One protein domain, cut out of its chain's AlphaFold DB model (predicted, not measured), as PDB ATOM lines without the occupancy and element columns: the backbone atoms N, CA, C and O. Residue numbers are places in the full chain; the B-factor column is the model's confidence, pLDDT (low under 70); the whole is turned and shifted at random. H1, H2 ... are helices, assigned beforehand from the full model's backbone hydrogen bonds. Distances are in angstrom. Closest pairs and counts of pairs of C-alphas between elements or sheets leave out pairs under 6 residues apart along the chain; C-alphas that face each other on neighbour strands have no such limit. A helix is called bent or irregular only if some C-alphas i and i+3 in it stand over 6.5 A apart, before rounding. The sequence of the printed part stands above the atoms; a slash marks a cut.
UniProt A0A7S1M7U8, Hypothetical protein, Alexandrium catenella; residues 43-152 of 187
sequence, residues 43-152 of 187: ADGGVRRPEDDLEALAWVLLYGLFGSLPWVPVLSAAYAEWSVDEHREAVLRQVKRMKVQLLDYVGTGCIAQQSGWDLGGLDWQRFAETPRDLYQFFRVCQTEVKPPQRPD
ATOM      1  N   ALA A  43      13.469 -34.909 -12.491       92.75
ATOM      2  CA  ALA A  43      13.894 -33.557 -12.137       92.75
ATOM      3  C   ALA A  43      12.722 -32.563 -11.986       92.75
ATOM      4  O   ALA A  43      12.922 -31.486 -11.435       92.75
ATOM      5  N   ASP A  44      11.512 -32.921 -12.433       92.19
ATOM      6  CA  ASP A  44      10.279 -32.162 -12.169       92.19
ATOM      7  C   ASP A  44       9.517 -32.682 -10.929       92.19
ATOM      8  O   ASP A  44       8.424 -32.212 -10.620       92.19
ATOM      9  N   GLY A  45      10.066 -33.680 -10.226       93.44
ATOM     10  CA  GLY A  45       9.384 -34.395  -9.151       93.44
ATOM     11  C   GLY A  45       8.303 -35.352  -9.666       93.44
ATOM     12  O   GLY A  45       8.319 -35.806 -10.810       93.44
ATOM     13  N   GLY A  46       7.356 -35.698  -8.795       93.69
ATOM     14  CA  GLY A  46       6.225 -36.563  -9.133       93.69
ATOM     15  C   GLY A  46       6.454 -38.040  -8.811       93.69
ATOM     16  O   GLY A  46       7.347 -38.411  -8.049       93.69
ATOM     17  N   VAL A  47       5.592 -38.904  -9.351       93.56
ATOM     18  CA  VAL A  47       5.642 -40.350  -9.082       93.56
ATOM     19  C   VAL A  47       6.812 -40.979  -9.840       93.56
ATOM     20  O   VAL A  47       6.811 -41.029 -11.081       93.56
ATOM     21  N   ARG A  48       7.790 -41.480  -9.076       92.56
ATOM     22  CA  ARG A  48       8.922 -42.248  -9.605       92.56
ATOM     23  C   ARG A  48       8.440 -43.583 -10.158       92.56
ATOM     24  O   ARG A  48       7.534 -44.203  -9.595       92.56
ATOM     25  N   ARG A  49       9.011 -43.995 -11.283       92.88
ATOM     26  CA  ARG A  49       8.678 -45.250 -11.968       92.88
ATOM     27  C   ARG A  49       9.959 -46.059 -12.223       92.88
ATOM     28  O   ARG A  49      11.029 -45.453 -12.224       92.88
ATOM     29  N   PRO A  50       9.870 -47.377 -12.480       94.31
ATOM     30  CA  PRO A  50      11.053 -48.201 -12.742       94.31
ATOM     31  C   PRO A  50      11.925 -47.702 -13.903       94.31
ATOM     32  O   PRO A  50      13.131 -47.921 -13.908       94.31
ATOM     33  N   GLU A  51      11.343 -46.996 -14.876       95.19
ATOM     34  CA  GLU A  51      12.085 -46.354 -15.963       95.19
ATOM     35  C   GLU A  51      13.066 -45.282 -15.466       95.19
ATOM     36  O   GLU A  51      14.106 -45.081 -16.089       95.19
ATOM     37  N   ASP A  52      12.771 -44.608 -14.346       95.69
ATOM     38  CA  ASP A  52      13.682 -43.607 -13.784       95.69
ATOM     39  C   ASP A  52      14.948 -44.255 -13.215       95.69
ATOM     40  O   ASP A  52      16.035 -43.706 -13.381       95.69
ATOM     41  N   ASP A  53      14.805 -45.420 -12.575       96.25
ATOM     42  CA  ASP A  53      15.928 -46.185 -12.025       96.25
ATOM     43  C   ASP A  53      16.784 -46.786 -13.150       96.25
ATOM     44  O   ASP A  53      18.012 -46.815 -13.067       96.25
ATOM     45  N   LEU A  54      16.151 -47.214 -14.247       97.06
ATOM     46  CA  LEU A  54      16.862 -47.673 -15.440       97.06
ATOM     47  C   LEU A  54      17.609 -46.523 -16.130       97.06
ATOM     48  O   LEU A  54      18.765 -46.692 -16.511       97.06
ATOM     49  N   GLU A  55      17.007 -45.334 -16.243       97.75
ATOM     50  CA  GLU A  55      17.727 -44.160 -16.751       97.75
ATOM     51  C   GLU A  55      18.911 -43.796 -15.837       97.75
ATOM     52  O   GLU A  55      19.991 -43.471 -16.332       97.75
ATOM     53  N   ALA A  56      18.754 -43.923 -14.514       97.44
ATOM     54  CA  ALA A  56      19.844 -43.742 -13.557       97.44
ATOM     55  C   ALA A  56      20.996 -44.731 -13.786       97.44
ATOM     56  O   ALA A  56      22.157 -44.318 -13.828       97.44
ATOM     57  N   LEU A  57      20.686 -46.012 -14.012       97.25
ATOM     58  CA  LEU A  57      21.678 -47.021 -14.388       97.25
ATOM     59  C   LEU A  57      22.413 -46.632 -15.677       97.25
ATOM     60  O   LEU A  57      23.636 -46.733 -15.743       97.25
ATOM     61  N   ALA A  58      21.698 -46.136 -16.686       97.75
ATOM     62  CA  ALA A  58      22.314 -45.694 -17.932       97.75
ATOM     63  C   ALA A  58      23.289 -44.522 -17.712       97.75
ATOM     64  O   ALA A  58      24.378 -44.514 -18.293       97.75
ATOM     65  N   TRP A  59      22.965 -43.573 -16.822       97.88
ATOM     66  CA  TRP A  59      23.901 -42.517 -16.419       97.88
ATOM     67  C   TRP A  59      25.147 -43.069 -15.716       97.88
ATOM     68  O   TRP A  59      26.249 -42.602 -16.000       97.88
ATOM     69  N   VAL A  60      25.002 -44.079 -14.852       97.50
ATOM     70  CA  VAL A  60      26.136 -44.756 -14.192       97.50
ATOM     71  C   VAL A  60      27.037 -45.455 -15.213       97.50
ATOM     72  O   VAL A  60      28.254 -45.297 -15.156       97.50
ATOM     73  N   LEU A  61      26.463 -46.172 -16.184       97.00
ATOM     74  CA  LEU A  61      27.226 -46.819 -17.259       97.00
ATOM     75  C   LEU A  61      27.983 -45.792 -18.107       97.00
ATOM     76  O   LEU A  61      29.166 -45.968 -18.393       97.00
ATOM     77  N   LEU A  62      27.323 -44.686 -18.458       96.62
ATOM     78  CA  LEU A  62      27.942 -43.603 -19.216       96.62
ATOM     79  C   LEU A  62      29.092 -42.951 -18.435       96.62
ATOM     80  O   LEU A  62      30.154 -42.686 -18.996       96.62
ATOM     81  N   TYR A  63      28.912 -42.741 -17.129       96.62
ATOM     82  CA  TYR A  63      29.986 -42.292 -16.249       96.62
ATOM     83  C   TYR A  63      31.142 -43.300 -16.206       96.62
ATOM     84  O   TYR A  63      32.292 -42.888 -16.288       96.62
ATOM     85  N   GLY A  64      30.864 -44.605 -16.137       96.06
ATOM     86  CA  GLY A  64      31.893 -45.649 -16.160       96.06
ATOM     87  C   GLY A  64      32.744 -45.641 -17.435       96.06
ATOM     88  O   GLY A  64      33.953 -45.837 -17.359       96.06
ATOM     89  N   LEU A  65      32.139 -45.351 -18.592       95.75
ATOM     90  CA  LEU A  65      32.850 -45.272 -19.875       95.75
ATOM     91  C   LEU A  65      33.750 -44.034 -19.991       95.75
ATOM     92  O   LEU A  65      34.843 -44.115 -20.544       95.75
ATOM     93  N   PHE A  66      33.295 -42.884 -19.486       94.62
ATOM     94  CA  PHE A  66      33.947 -41.595 -19.752       94.62
ATOM     95  C   PHE A  66      34.599 -40.947 -18.520       94.62
ATOM     96  O   PHE A  66      35.279 -39.925 -18.633       94.62
ATOM     97  N   GLY A  67      34.395 -41.502 -17.329       94.25
ATOM     98  CA  GLY A  67      34.952 -41.050 -16.052       94.25
ATOM     99  C   GLY A  67      34.329 -39.775 -15.471       94.25
ATOM    100  O   GLY A  67      34.557 -39.469 -14.305       94.25
ATOM    101  N   SER A  68      33.552 -39.011 -16.244       93.00
ATOM    102  CA  SER A  68      32.817 -37.851 -15.732       93.00
ATOM    103  C   SER A  68      31.601 -37.508 -16.583       93.00
ATOM    104  O   SER A  68      31.596 -37.700 -17.801       93.00
ATOM    105  N   LEU A  69      30.572 -36.964 -15.927       94.19
ATOM    106  CA  LEU A  69      29.373 -36.443 -16.578       94.19
ATOM    107  C   LEU A  69      29.347 -34.917 -16.508       94.19
ATOM    108  O   LEU A  69      29.815 -34.339 -15.522       94.19
ATOM    109  N   PRO A  70      28.767 -34.235 -17.504       92.06
ATOM    110  CA  PRO A  70      28.999 -32.805 -17.623       92.06
ATOM    111  C   PRO A  70      28.331 -31.939 -16.554       92.06
ATOM    112  O   PRO A  70      28.770 -30.821 -16.303       92.06
ATOM    113  N   TRP A  71      27.276 -32.440 -15.914       94.06
ATOM    114  CA  TRP A  71      26.595 -31.755 -14.811       94.06
ATOM    115  C   TRP A  71      27.258 -31.974 -13.448       94.06
ATOM    116  O   TRP A  71      26.896 -31.286 -12.498       94.06
ATOM    117  N   VAL A  72      28.229 -32.887 -13.324       93.75
ATOM    118  CA  VAL A  72      28.885 -33.180 -12.036       93.75
ATOM    119  C   VAL A  72      29.576 -31.945 -11.439       93.75
ATOM    120  O   VAL A  72      29.358 -31.689 -10.256       93.75
ATOM    121  N   PRO A  73      30.333 -31.119 -12.195       91.38
ATOM    122  CA  PRO A  73      30.913 -29.893 -11.642       91.38
ATOM    123  C   PRO A  73      29.858 -28.875 -11.187       91.38
ATOM    124  O   PRO A  73      30.026 -28.242 -10.146       91.38
ATOM    125  N   VAL A  74      28.752 -28.752 -11.931       92.12
ATOM    126  CA  VAL A  74      27.633 -27.855 -11.590       92.12
ATOM    127  C   VAL A  74      26.994 -28.280 -10.267       92.12
ATOM    128  O   VAL A  74      26.801 -27.451  -9.383       92.12
ATOM    129  N   LEU A  75      26.720 -29.577 -10.109       94.38
ATOM    130  CA  LEU A  75      26.167 -30.137  -8.876       94.38
ATOM    131  C   LEU A  75      27.141 -30.028  -7.704       94.38
ATOM    132  O   LEU A  75      26.736 -29.645  -6.612       94.38
ATOM    133  N   SER A  76      28.429 -30.279  -7.941       92.81
ATOM    134  CA  SER A  76      29.467 -30.166  -6.909       92.81
ATOM    135  C   SER A  76      29.537 -28.753  -6.327       92.81
ATOM    136  O   SER A  76      29.639 -28.599  -5.113       92.81
ATOM    137  N   ALA A  77      29.440 -27.723  -7.175       91.88
ATOM    138  CA  ALA A  77      29.373 -26.335  -6.724       91.88
ATOM    139  C   ALA A  77      28.057 -26.037  -5.984       91.88
ATOM    140  O   ALA A  77      28.069 -25.402  -4.931       91.88
ATOM    141  N   ALA A  78      26.933 -26.533  -6.504       92.75
ATOM    142  CA  ALA A  78      25.608 -26.299  -5.935       92.75
ATOM    143  C   ALA A  78      25.384 -26.980  -4.578       92.75
ATOM    144  O   ALA A  78      24.620 -26.476  -3.754       92.75
ATOM    145  N   TYR A  79      26.035 -28.117  -4.309       92.81
ATOM    146  CA  TYR A  79      25.826 -28.839  -3.054       92.81
ATOM    147  C   TYR A  79      26.249 -28.058  -1.810       92.81
ATOM    148  O   TYR A  79      25.715 -28.317  -0.732       92.81
ATOM    149  N   ALA A  80      27.127 -27.061  -1.951       89.38
ATOM    150  CA  ALA A  80      27.468 -26.146  -0.865       89.38
ATOM    151  C   ALA A  80      26.261 -25.317  -0.374       89.38
ATOM    152  O   ALA A  80      26.224 -24.918   0.787       89.38
ATOM    153  N   GLU A  81      25.263 -25.097  -1.235       89.50
ATOM    154  CA  GLU A  81      24.090 -24.249  -0.983       89.50
ATOM    155  C   GLU A  81      22.761 -25.020  -1.150       89.50
ATOM    156  O   GLU A  81      21.689 -24.429  -1.288       89.50
ATOM    157  N   TRP A  82      22.798 -26.360  -1.102       90.38
ATOM    158  CA  TRP A  82      21.658 -27.233  -1.447       90.38
ATOM    159  C   TRP A  82      20.412 -27.077  -0.556       90.38
ATOM    160  O   TRP A  82      19.325 -27.554  -0.897       90.38
ATOM    161  N   SER A  83      20.562 -26.429   0.602       88.62
ATOM    162  CA  SER A  83      19.463 -26.136   1.526       88.62
ATOM    163  C   SER A  83      18.525 -25.033   1.032       88.62
ATOM    164  O   SER A  83      17.450 -24.870   1.601       88.62
ATOM    165  N   VAL A  84      18.916 -24.257   0.015       88.06
ATOM    166  CA  VAL A  84      18.084 -23.191  -0.554       88.06
ATOM    167  C   VAL A  84      17.238 -23.767  -1.690       88.06
ATOM    168  O   VAL A  84      17.762 -24.121  -2.744       88.06
ATOM    169  N   ASP A  85      15.921 -23.856  -1.486       87.38
ATOM    170  CA  ASP A  85      15.006 -24.523  -2.426       87.38
ATOM    171  C   ASP A  85      15.047 -23.911  -3.837       87.38
ATOM    172  O   ASP A  85      15.205 -24.638  -4.815       87.38
ATOM    173  N   GLU A  86      15.010 -22.579  -3.956       89.12
ATOM    174  CA  GLU A  86      15.070 -21.889  -5.256       89.12
ATOM    175  C   GLU A  86      16.377 -22.177  -6.014       89.12
ATOM    176  O   GLU A  86      16.373 -22.376  -7.233       89.12
ATOM    177  N   HIS A  87      17.497 -22.243  -5.284       91.25
ATOM    178  CA  HIS A  87      18.798 -22.599  -5.845       91.25
ATOM    179  C   HIS A  87      18.791 -24.051  -6.333       91.25
ATOM    180  O   HIS A  87      19.150 -24.325  -7.482       91.25
ATOM    181  N   ARG A  88      18.297 -24.974  -5.498       93.44
ATOM    182  CA  ARG A  88      18.164 -26.396  -5.838       93.44
ATOM    183  C   ARG A  88      17.319 -26.592  -7.096       93.44
ATOM    184  O   ARG A  88      17.746 -27.282  -8.017       93.44
ATOM    185  N   GLU A  89      16.158 -25.952  -7.190       93.00
ATOM    186  CA  GLU A  89      15.286 -26.038  -8.369       93.00
ATOM    187  C   GLU A  89      15.929 -25.464  -9.637       93.00
ATOM    188  O   GLU A  89      15.749 -26.000 -10.737       93.00
ATOM    189  N   ALA A  90      16.668 -24.356  -9.525       93.31
ATOM    190  CA  ALA A  90      17.393 -23.781 -10.655       93.31
ATOM    191  C   ALA A  90      18.467 -24.748 -11.177       93.31
ATOM    192  O   ALA A  90      18.550 -24.985 -12.387       93.31
ATOM    193  N   VAL A  91      19.224 -25.364 -10.266       94.69
ATOM    194  CA  VAL A  91      20.270 -26.335 -10.598       94.69
ATOM    195  C   VAL A  91      19.671 -27.607 -11.195       94.69
ATOM    196  O   VAL A  91      20.121 -28.046 -12.250       94.69
ATOM    197  N   LEU A  92      18.604 -28.165 -10.616       95.62
ATOM    198  CA  LEU A  92      17.931 -29.349 -11.165       95.62
ATOM    199  C   LEU A  92      17.409 -29.106 -12.588       95.62
ATOM    200  O   LEU A  92      17.600 -29.947 -13.470       95.62
ATOM    201  N   ARG A  93      16.828 -27.928 -12.860       94.75
ATOM    202  CA  ARG A  93      16.418 -27.536 -14.221       94.75
ATOM    203  C   ARG A  93      17.604 -27.403 -15.171       94.75
ATOM    204  O   ARG A  93      17.490 -27.757 -16.346       94.75
ATOM    205  N   GLN A  94      18.741 -26.898 -14.698       94.12
ATOM    206  CA  GLN A  94      19.969 -26.853 -15.490       94.12
ATOM    207  C   GLN A  94      20.467 -28.264 -15.822       94.12
ATOM    208  O   GLN A  94      20.655 -28.561 -17.001       94.12
ATOM    209  N   VAL A  95      20.591 -29.148 -14.830       94.62
ATOM    210  CA  VAL A  95      21.026 -30.542 -15.019       94.62
ATOM    211  C   VAL A  95      20.098 -31.295 -15.967       94.62
ATOM    212  O   VAL A  95      20.571 -31.961 -16.885       94.62
ATOM    213  N   LYS A  96      18.780 -31.138 -15.815       95.81
ATOM    214  CA  LYS A  96      17.790 -31.713 -16.732       95.81
ATOM    215  C   LYS A  96      18.046 -31.299 -18.182       95.81
ATOM    216  O   LYS A  96      18.067 -32.151 -19.066       95.81
ATOM    217  N   ARG A  97      18.259 -30.000 -18.433       93.31
ATOM    218  CA  ARG A  97      18.567 -29.494 -19.782       93.31
ATOM    219  C   ARG A  97      19.854 -30.105 -20.325       93.31
ATOM    220  O   ARG A  97      19.844 -30.570 -21.457       93.31
ATOM    221  N   MET A  98      20.904 -30.170 -19.507       92.81
ATOM    222  CA  MET A  98      22.186 -30.771 -19.890       92.81
ATOM    223  C   MET A  98      22.050 -32.260 -20.238       92.81
ATOM    224  O   MET A  98      22.659 -32.716 -21.200       92.81
ATOM    225  N   LYS A  99      21.224 -33.013 -19.500       94.88
ATOM    226  CA  LYS A  99      20.922 -34.426 -19.783       94.88
ATOM    227  C   LYS A  99      20.216 -34.611 -21.128       94.88
ATOM    228  O   LYS A  99      20.634 -35.445 -21.924       94.88
ATOM    229  N   VAL A 100      19.179 -33.812 -21.403       93.94
ATOM    230  CA  VAL A 100      18.461 -33.835 -22.695       93.94
ATOM    231  C   VAL A 100      19.420 -33.523 -23.841       93.94
ATOM    232  O   VAL A 100      19.529 -34.280 -24.799       93.94
ATOM    233  N   GLN A 101      20.175 -32.443 -23.683       90.31
ATOM    234  CA  GLN A 101      21.173 -31.979 -24.633       90.31
ATOM    235  C   GLN A 101      22.255 -33.021 -24.937       90.31
ATOM    236  O   GLN A 101      22.618 -33.204 -26.098       90.31
ATOM    237  N   LEU A 102      22.757 -33.719 -23.911       92.06
ATOM    238  CA  LEU A 102      23.725 -34.798 -24.090       92.06
ATOM    239  C   LEU A 102      23.150 -35.917 -24.958       92.06
ATOM    240  O   LEU A 102      23.822 -36.388 -25.867       92.06
ATOM    241  N   LEU A 103      21.912 -36.337 -24.705       92.94
ATOM    242  CA  LEU A 103      21.299 -37.428 -25.464       92.94
ATOM    243  C   LEU A 103      20.979 -37.037 -26.902       92.94
ATOM    244  O   LEU A 103      21.173 -37.852 -27.801       92.94
ATOM    245  N   ASP A 104      20.552 -35.797 -27.132       90.88
ATOM    246  CA  ASP A 104      20.376 -35.271 -28.486       90.88
ATOM    247  C   ASP A 104      21.716 -35.256 -29.241       90.88
ATOM    248  O   ASP A 104      21.778 -35.653 -30.408       90.88
ATOM    249  N   TYR A 105      22.805 -34.871 -28.565       89.94
ATOM    250  CA  TYR A 105      24.153 -34.915 -29.130       89.94
ATOM    251  C   TYR A 105      24.595 -36.348 -29.450       89.94
ATOM    252  O   TYR A 105      24.991 -36.617 -30.580       89.94
ATOM    253  N   VAL A 106      24.467 -37.281 -28.502       90.06
ATOM    254  CA  VAL A 106      24.807 -38.702 -28.703       90.06
ATOM    255  C   VAL A 106      24.016 -39.298 -29.873       90.06
ATOM    256  O   VAL A 106      24.562 -40.048 -30.677       90.06
ATOM    257  N   GLY A 107      22.736 -38.942 -30.006       88.88
ATOM    258  CA  GLY A 107      21.869 -39.465 -31.058       88.88
ATOM    259  C   GLY A 107      22.122 -38.900 -32.455       88.88
ATOM    260  O   GLY A 107      21.840 -39.579 -33.442       88.88
ATOM    261  N   THR A 108      22.611 -37.662 -32.559       86.50
ATOM    262  CA  THR A 108      22.730 -36.945 -33.843       86.50
ATOM    263  C   THR A 108      24.169 -36.654 -34.267       86.50
ATOM    264  O   THR A 108      24.399 -36.270 -35.414       86.50
ATOM    265  N   GLY A 109      25.131 -36.767 -33.350       80.25
ATOM    266  CA  GLY A 109      26.500 -36.273 -33.519       80.25
ATOM    267  C   GLY A 109      26.598 -34.747 -33.654       80.25
ATOM    268  O   GLY A 109      27.685 -34.218 -33.882       80.25
ATOM    269  N   CYS A 110      25.479 -34.024 -33.539       73.75
ATOM    270  CA  CYS A 110      25.392 -32.588 -33.762       73.75
ATOM    271  C   CYS A 110      25.032 -31.875 -32.460       73.75
ATOM    272  O   CYS A 110      24.083 -32.241 -31.770       73.75
ATOM    273  N   ILE A 111      25.751 -30.800 -32.141       66.69
ATOM    274  CA  ILE A 111      25.311 -29.872 -31.098       66.69
ATOM    275  C   ILE A 111      24.257 -28.973 -31.739       66.69
ATOM    276  O   ILE A 111      24.545 -28.267 -32.710       66.69
ATOM    277  N   ALA A 112      23.027 -28.988 -31.221       61.94
ATOM    278  CA  ALA A 112      22.036 -28.001 -31.623       61.94
ATOM    279  C   ALA A 112      22.617 -26.601 -31.359       61.94
ATOM    280  O   ALA A 112      22.989 -26.292 -30.228       61.94
ATOM    281  N   GLN A 113      22.684 -25.748 -32.389       55.38
ATOM    282  CA  GLN A 113      23.245 -24.382 -32.351       55.38
ATOM    283  C   GLN A 113      22.532 -23.410 -31.382       55.38
ATOM    284  O   GLN A 113      22.725 -22.198 -31.456       55.38
ATOM    285  N   GLN A 114      21.702 -23.901 -30.462       54.22
ATOM    286  CA  GLN A 114      21.064 -23.092 -29.435       54.22
ATOM    287  C   GLN A 114      22.095 -22.694 -28.365       54.22
ATOM    288  O   GLN A 114      22.326 -23.402 -27.391       54.22
ATOM    289  N   SER A 115      22.748 -21.565 -28.650       45.44
ATOM    290  CA  SER A 115      23.228 -20.488 -27.772       45.44
ATOM    291  C   SER A 115      23.755 -20.861 -26.377       45.44
ATOM    292  O   SER A 115      22.985 -21.195 -25.482       45.44
ATOM    293  N   GLY A 116      25.049 -20.609 -26.139       52.25
ATOM    294  CA  GLY A 116      25.572 -20.372 -24.784       52.25
ATOM    295  C   GLY A 116      26.113 -21.590 -24.038       52.25
ATOM    296  O   GLY A 116      26.041 -21.634 -22.813       52.25
ATOM    297  N   TRP A 117      26.657 -22.569 -24.756       61.53
ATOM    298  CA  TRP A 117      27.359 -23.698 -24.153       61.53
ATOM    299  C   TRP A 117      28.733 -23.248 -23.648       61.53
ATOM    300  O   TRP A 117      29.727 -23.384 -24.353       61.53
ATOM    301  N   ASP A 118      28.790 -22.706 -22.436       61.12
ATOM    302  CA  ASP A 118      30.042 -22.600 -21.688       61.12
ATOM    303  C   ASP A 118      29.964 -23.527 -20.476       61.12
ATOM    304  O   ASP A 118      29.463 -23.180 -19.408       61.12
ATOM    305  N   LEU A 119      30.369 -24.778 -20.697       55.06
ATOM    306  CA  LEU A 119      30.369 -25.841 -19.689       55.06
ATOM    307  C   LEU A 119      31.796 -26.122 -19.210       55.06
ATOM    308  O   LEU A 119      32.163 -27.268 -18.954       55.06
ATOM    309  N   GLY A 120      32.607 -25.063 -19.111       55.47
ATOM    310  CA  GLY A 120      33.869 -25.088 -18.375       55.47
ATOM    311  C   GLY A 120      34.929 -26.021 -18.958       55.47
ATOM    312  O   GLY A 120      35.702 -26.603 -18.204       55.47
ATOM    313  N   GLY A 121      34.966 -26.193 -20.283       61.19
ATOM    314  CA  GLY A 121      36.034 -26.942 -20.954       61.19
ATOM    315  C   GLY A 121      35.921 -28.470 -20.902       61.19
ATOM    316  O   GLY A 121      36.900 -29.150 -21.196       61.19
ATOM    317  N   LEU A 122      34.756 -29.030 -20.556       69.50
ATOM    318  CA  LEU A 122      34.504 -30.462 -20.744       69.50
ATOM    319  C   LEU A 122      34.578 -30.830 -22.233       69.50
ATOM    320  O   LEU A 122      33.957 -30.178 -23.069       69.50
ATOM    321  N   ASP A 123      35.315 -31.892 -22.554       79.12
ATOM    322  CA  ASP A 123      35.355 -32.455 -23.901       79.12
ATOM    323  C   ASP A 123      34.103 -33.303 -24.137       79.12
ATOM    324  O   ASP A 123      34.024 -34.470 -23.751       79.12
ATOM    325  N   TRP A 124      33.088 -32.688 -24.738       79.94
ATOM    326  CA  TRP A 124      31.849 -33.377 -25.080       79.94
ATOM    327  C   TRP A 124      32.000 -34.299 -26.286       79.94
ATOM    328  O   TRP A 124      31.181 -35.201 -26.452       79.94
ATOM    329  N   GLN A 125      33.032 -34.096 -27.112       82.81
ATOM    330  CA  GLN A 125      33.194 -34.833 -28.363       82.81
ATOM    331  C   GLN A 125      33.359 -36.326 -28.106       82.81
ATOM    332  O   GLN A 125      32.816 -37.137 -28.851       82.81
ATOM    333  N   ARG A 126      33.979 -36.690 -26.979       89.62
ATOM    334  CA  ARG A 126      34.105 -38.088 -26.550       89.62
ATOM    335  C   ARG A 126      32.762 -38.806 -26.385       89.62
ATOM    336  O   ARG A 126      32.689 -40.004 -26.613       89.62
ATOM    337  N   PHE A 127      31.671 -38.110 -26.048       91.88
ATOM    338  CA  PHE A 127      30.363 -38.766 -25.915       91.88
ATOM    339  C   PHE A 127      29.778 -39.200 -27.264       91.88
ATOM    340  O   PHE A 127      28.883 -40.044 -27.279       91.88
ATOM    341  N   ALA A 128      30.295 -38.706 -28.395       90.12
ATOM    342  CA  ALA A 128      29.948 -39.248 -29.710       90.12
ATOM    343  C   ALA A 128      30.387 -40.717 -29.870       90.12
ATOM    344  O   ALA A 128      29.855 -41.426 -30.720       90.12
ATOM    345  N   GLU A 129      31.312 -41.189 -29.028       92.75
ATOM    346  CA  GLU A 129      31.770 -42.581 -28.972       92.75
ATOM    347  C   GLU A 129      30.864 -43.476 -28.107       92.75
ATOM    348  O   GLU A 129      31.163 -44.653 -27.904       92.75
ATOM    349  N   THR A 130      29.750 -42.949 -27.581       95.50
ATOM    350  CA  THR A 130      28.802 -43.740 -26.782       95.50
ATOM    351  C   THR A 130      28.303 -44.941 -27.594       95.50
ATOM    352  O   THR A 130      27.785 -44.750 -28.701       95.50
ATOM    353  N   PRO A 131      28.389 -46.177 -27.059       96.50
ATOM    354  CA  PRO A 131      27.892 -47.357 -27.751       96.50
ATOM    355  C   PRO A 131      26.429 -47.198 -28.159       96.50
ATOM    356  O   PRO A 131      25.584 -46.778 -27.362       96.50
ATOM    357  N   ARG A 132      26.120 -47.576 -29.403       95.12
ATOM    358  CA  ARG A 132      24.769 -47.450 -29.965       95.12
ATOM    359  C   ARG A 132      23.717 -48.122 -29.085       95.12
ATOM    360  O   ARG A 132      22.640 -47.557 -28.908       95.12
ATOM    361  N   ASP A 133      24.033 -49.285 -28.531       96.50
ATOM    362  CA  ASP A 133      23.070 -50.058 -27.751       96.50
ATOM    363  C   ASP A 133      22.797 -49.401 -26.386       96.50
ATOM    364  O   ASP A 133      21.648 -49.353 -25.945       96.50
ATOM    365  N   LEU A 134      23.800 -48.748 -25.779       96.56
ATOM    366  CA  LEU A 134      23.612 -47.911 -24.586       96.56
ATOM    367  C   LEU A 134      22.757 -46.673 -24.899       96.56
ATOM    368  O   LEU A 134      21.866 -46.316 -24.127       96.56
ATOM    369  N   TYR A 135      22.964 -46.030 -26.050       96.06
ATOM    370  CA  TYR A 135      22.081 -44.944 -26.484       96.06
ATOM    371  C   TYR A 135      20.638 -45.434 -26.696       96.06
ATOM    372  O   TYR A 135      19.689 -44.794 -26.245       96.06
ATOM    373  N   GLN A 136      20.443 -46.590 -27.332       96.62
ATOM    374  CA  GLN A 136      19.117 -47.190 -27.488       96.62
ATOM    375  C   GLN A 136      18.478 -47.516 -26.135       96.62
ATOM    376  O   GLN A 136      17.292 -47.240 -25.953       96.62
ATOM    377  N   PHE A 137      19.260 -48.010 -25.176       97.12
ATOM    378  CA  PHE A 137      18.813 -48.242 -23.807       97.12
ATOM    379  C   PHE A 137      18.251 -46.955 -23.179       97.12
ATOM    380  O   PHE A 137      17.119 -46.969 -22.688       97.12
ATOM    381  N   PHE A 138      18.954 -45.816 -23.286       95.75
ATOM    382  CA  PHE A 138      18.429 -44.510 -22.846       95.75
ATOM    383  C   PHE A 138      17.082 -44.176 -23.496       95.75
ATOM    384  O   PHE A 138      16.146 -43.750 -22.818       95.75
ATOM    385  N   ARG A 139      16.958 -44.375 -24.814       95.19
ATOM    386  CA  ARG A 139      15.726 -44.053 -25.552       95.19
ATOM    387  C   ARG A 139      14.541 -44.911 -25.120       95.19
ATOM    388  O   ARG A 139      13.427 -44.393 -25.032       95.19
ATOM    389  N   VAL A 140      14.768 -46.191 -24.824       94.81
ATOM    390  CA  VAL A 140      13.720 -47.070 -24.293       94.81
ATOM    391  C   VAL A 140      13.289 -46.600 -22.901       94.81
ATOM    392  O   VAL A 140      12.090 -46.470 -22.672       94.81
ATOM    393  N   CYS A 141      14.228 -46.239 -22.019       94.38
ATOM    394  CA  CYS A 141      13.909 -45.720 -20.679       94.38
ATOM    395  C   CYS A 141      13.078 -44.424 -20.721       94.38
ATOM    396  O   CYS A 141      12.240 -44.184 -19.859       94.38
ATOM    397  N   GLN A 142      13.256 -43.595 -21.750       93.31
ATOM    398  CA  GLN A 142      12.502 -42.346 -21.919       93.31
ATOM    399  C   GLN A 142      11.131 -42.512 -22.575       93.31
ATOM    400  O   GLN A 142      10.360 -41.552 -22.655       93.31
ATOM    401  N   THR A 143      10.820 -43.703 -23.084       91.25
ATOM    402  CA  THR A 143       9.565 -43.939 -23.791       91.25
ATOM    403  C   THR A 143       8.423 -44.035 -22.787       91.25
ATOM    404  O   THR A 143       8.312 -44.990 -22.025       91.25
ATOM    405  N   GLU A 144       7.535 -43.040 -22.792       86.69
ATOM    406  CA  GLU A 144       6.358 -43.066 -21.930       86.69
ATOM    407  C   GLU A 144       5.317 -44.064 -22.460       86.69
ATOM    408  O   GLU A 144       4.693 -43.847 -23.499       86.69
ATOM    409  N   VAL A 145       5.079 -45.138 -21.702       86.69
ATOM    410  CA  VAL A 145       4.008 -46.103 -21.981       86.69
ATOM    411  C   VAL A 145       2.715 -45.656 -21.290       86.69
ATOM    412  O   VAL A 145       2.701 -45.360 -20.092       86.69
ATOM    413  N   LYS A 146       1.612 -45.589 -22.051       88.00
ATOM    414  CA  LYS A 146       0.266 -45.248 -21.555       88.00
ATOM    415  C   LYS A 146      -0.713 -46.393 -21.851       88.00
ATOM    416  O   LYS A 146      -0.954 -46.661 -23.026       88.00
ATOM    417  N   PRO A 147      -1.312 -47.038 -20.827       85.44
ATOM    418  CA  PRO A 147      -1.107 -46.815 -19.386       85.44
ATOM    419  C   PRO A 147       0.303 -47.232 -18.924       85.44
ATOM    420  O   PRO A 147       0.942 -48.005 -19.636       85.44
ATOM    421  N   PRO A 148       0.786 -46.762 -17.755       84.38
ATOM    422  CA  PRO A 148       2.073 -47.195 -17.215       84.38
ATOM    423  C   PRO A 148       2.143 -48.720 -17.103       84.38
ATOM    424  O   PRO A 148       1.223 -49.355 -16.584       84.38
ATOM    425  N   GLN A 149       3.235 -49.299 -17.592       86.62
ATOM    426  CA  GLN A 149       3.512 -50.734 -17.533       86.62
ATOM    427  C   GLN A 149       4.876 -50.958 -16.880       86.62
ATOM    428  O   GLN A 149       5.551 -50.006 -16.497       86.62
ATOM    429  N   ARG A 150       5.254 -52.218 -16.661       88.00
ATOM    430  CA  ARG A 150       6.630 -52.530 -16.266       88.00
ATOM    431  C   ARG A 150       7.516 -52.529 -17.520       88.00
ATOM    432  O   ARG A 150       7.046 -53.020 -18.548       88.00
ATOM    433  N   PRO A 151       8.762 -52.038 -17.435       90.81
ATOM    434  CA  PRO A 151       9.721 -52.148 -18.527       90.81
ATOM    435  C   PRO A 151       9.950 -53.602 -18.947       90.81
ATOM    436  O   PRO A 151       9.922 -54.512 -18.112       90.81
ATOM    437  N   ASP A 152      10.232 -53.817 -20.232       90.31
ATOM    438  CA  ASP A 152      10.730 -55.102 -20.724       90.31
ATOM    439  C   ASP A 152      12.216 -55.237 -20.368       90.31
ATOM    440  O   ASP A 152      13.113 -54.888 -21.140       90.31
TER     441      ASP A 152
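What this domain is: This is residues 43 to 152 of the 187 residues of the protein "Hypothetical protein" of Alexandrium catenella (UniProt A0A7S1M7U8). Two pairs of helices make a V: the hairpin of H2 and the long H3 is one arm, and H1 with H5, running opposite ways, is the other. The short H4 sits at the narrow end, packed on the last part of H3, and a long loop, residues 109 to 124, leads from H3 to H4. The printed part has 110 residues with five named helices, in the order H1, H2, H3, H4, H5 along the chain, and no named strand; the class is all helix. It is compact, with a radius of gyration of the C-alphas of 14.9 A, and the C-alphas span 38 by 33 by 27 A.

How they stand to each other: H1, residues 50 to 66, touches H5, residues 132 to 141, with its residues 51 to 58 alone; the closest C-alphas, those of Glu 51 and Cys 141, are 5.1 A apart. These two run opposite ways at a shallow tilt of 26 degrees. H2, residues 72 to 81, and H3, residues 85 to 108, form a helical hairpin at a shallow tilt of 5 degrees. They touch through residues 87 to 95 of H3 alone, and their closest C-alphas, those of Ala 78 and Val 91, are 7.1 A apart. H3 is the hub, touching three other helices. Its residues 102 to 106 alone touch H4, residues 125 to 129, with the C-alphas of Val 106 and Ala 128 closest at 5.3 A. H3 and H5 only just touch, with 3 pairs of C-alphas within 8 A, the closest being those of Gly 107 and Tyr 135 at 7.1 A; they run opposite ways at a steep tilt of 46 degrees. H1 and H4 are close but not clearly touching, with the C-alphas of Phe 66 and Arg 126 closest at 7.7 A. H1 and H3 are apart, and H2 is apart from H1, H4 and H5. In H1, H3 and H5 every O i to N i+4 pair is within hydrogen-bond range; H2 has 4 of 6, and H4 has 0 of 1 but 2 of 2 O i to N i+3 pairs.

Where its parts are: H1 begins at C-alpha 50, (11.053, -48.201, -12.742), and is 24.8 A long from first to last C-alpha. H2 measures 15.0 A; it is neither bent nor irregular, but only just: C-alphas 77 and 80 are 6.2 A apart. H3, the longest, runs 34.7 A to C-alpha 108 at (22.730, -36.945, -33.843). H4 measures 7.9 A. H5 measures 14.4 A and ends at C-alpha 141, (13.909, -45.720, -20.679).

The domain as a whole: The two C-alphas farthest apart, those of Gly 121 and Pro 147, are 42.2 A from each other. The printed part, residues 43 to 152, has no cut. The links H1 to H2, H2 to H3 and H4 to H5 are tight, and the link H3 to H4, 16 residues, is long. The mean pLDDT of the printed part is 88.6, and residues 111 to 122 are under 70.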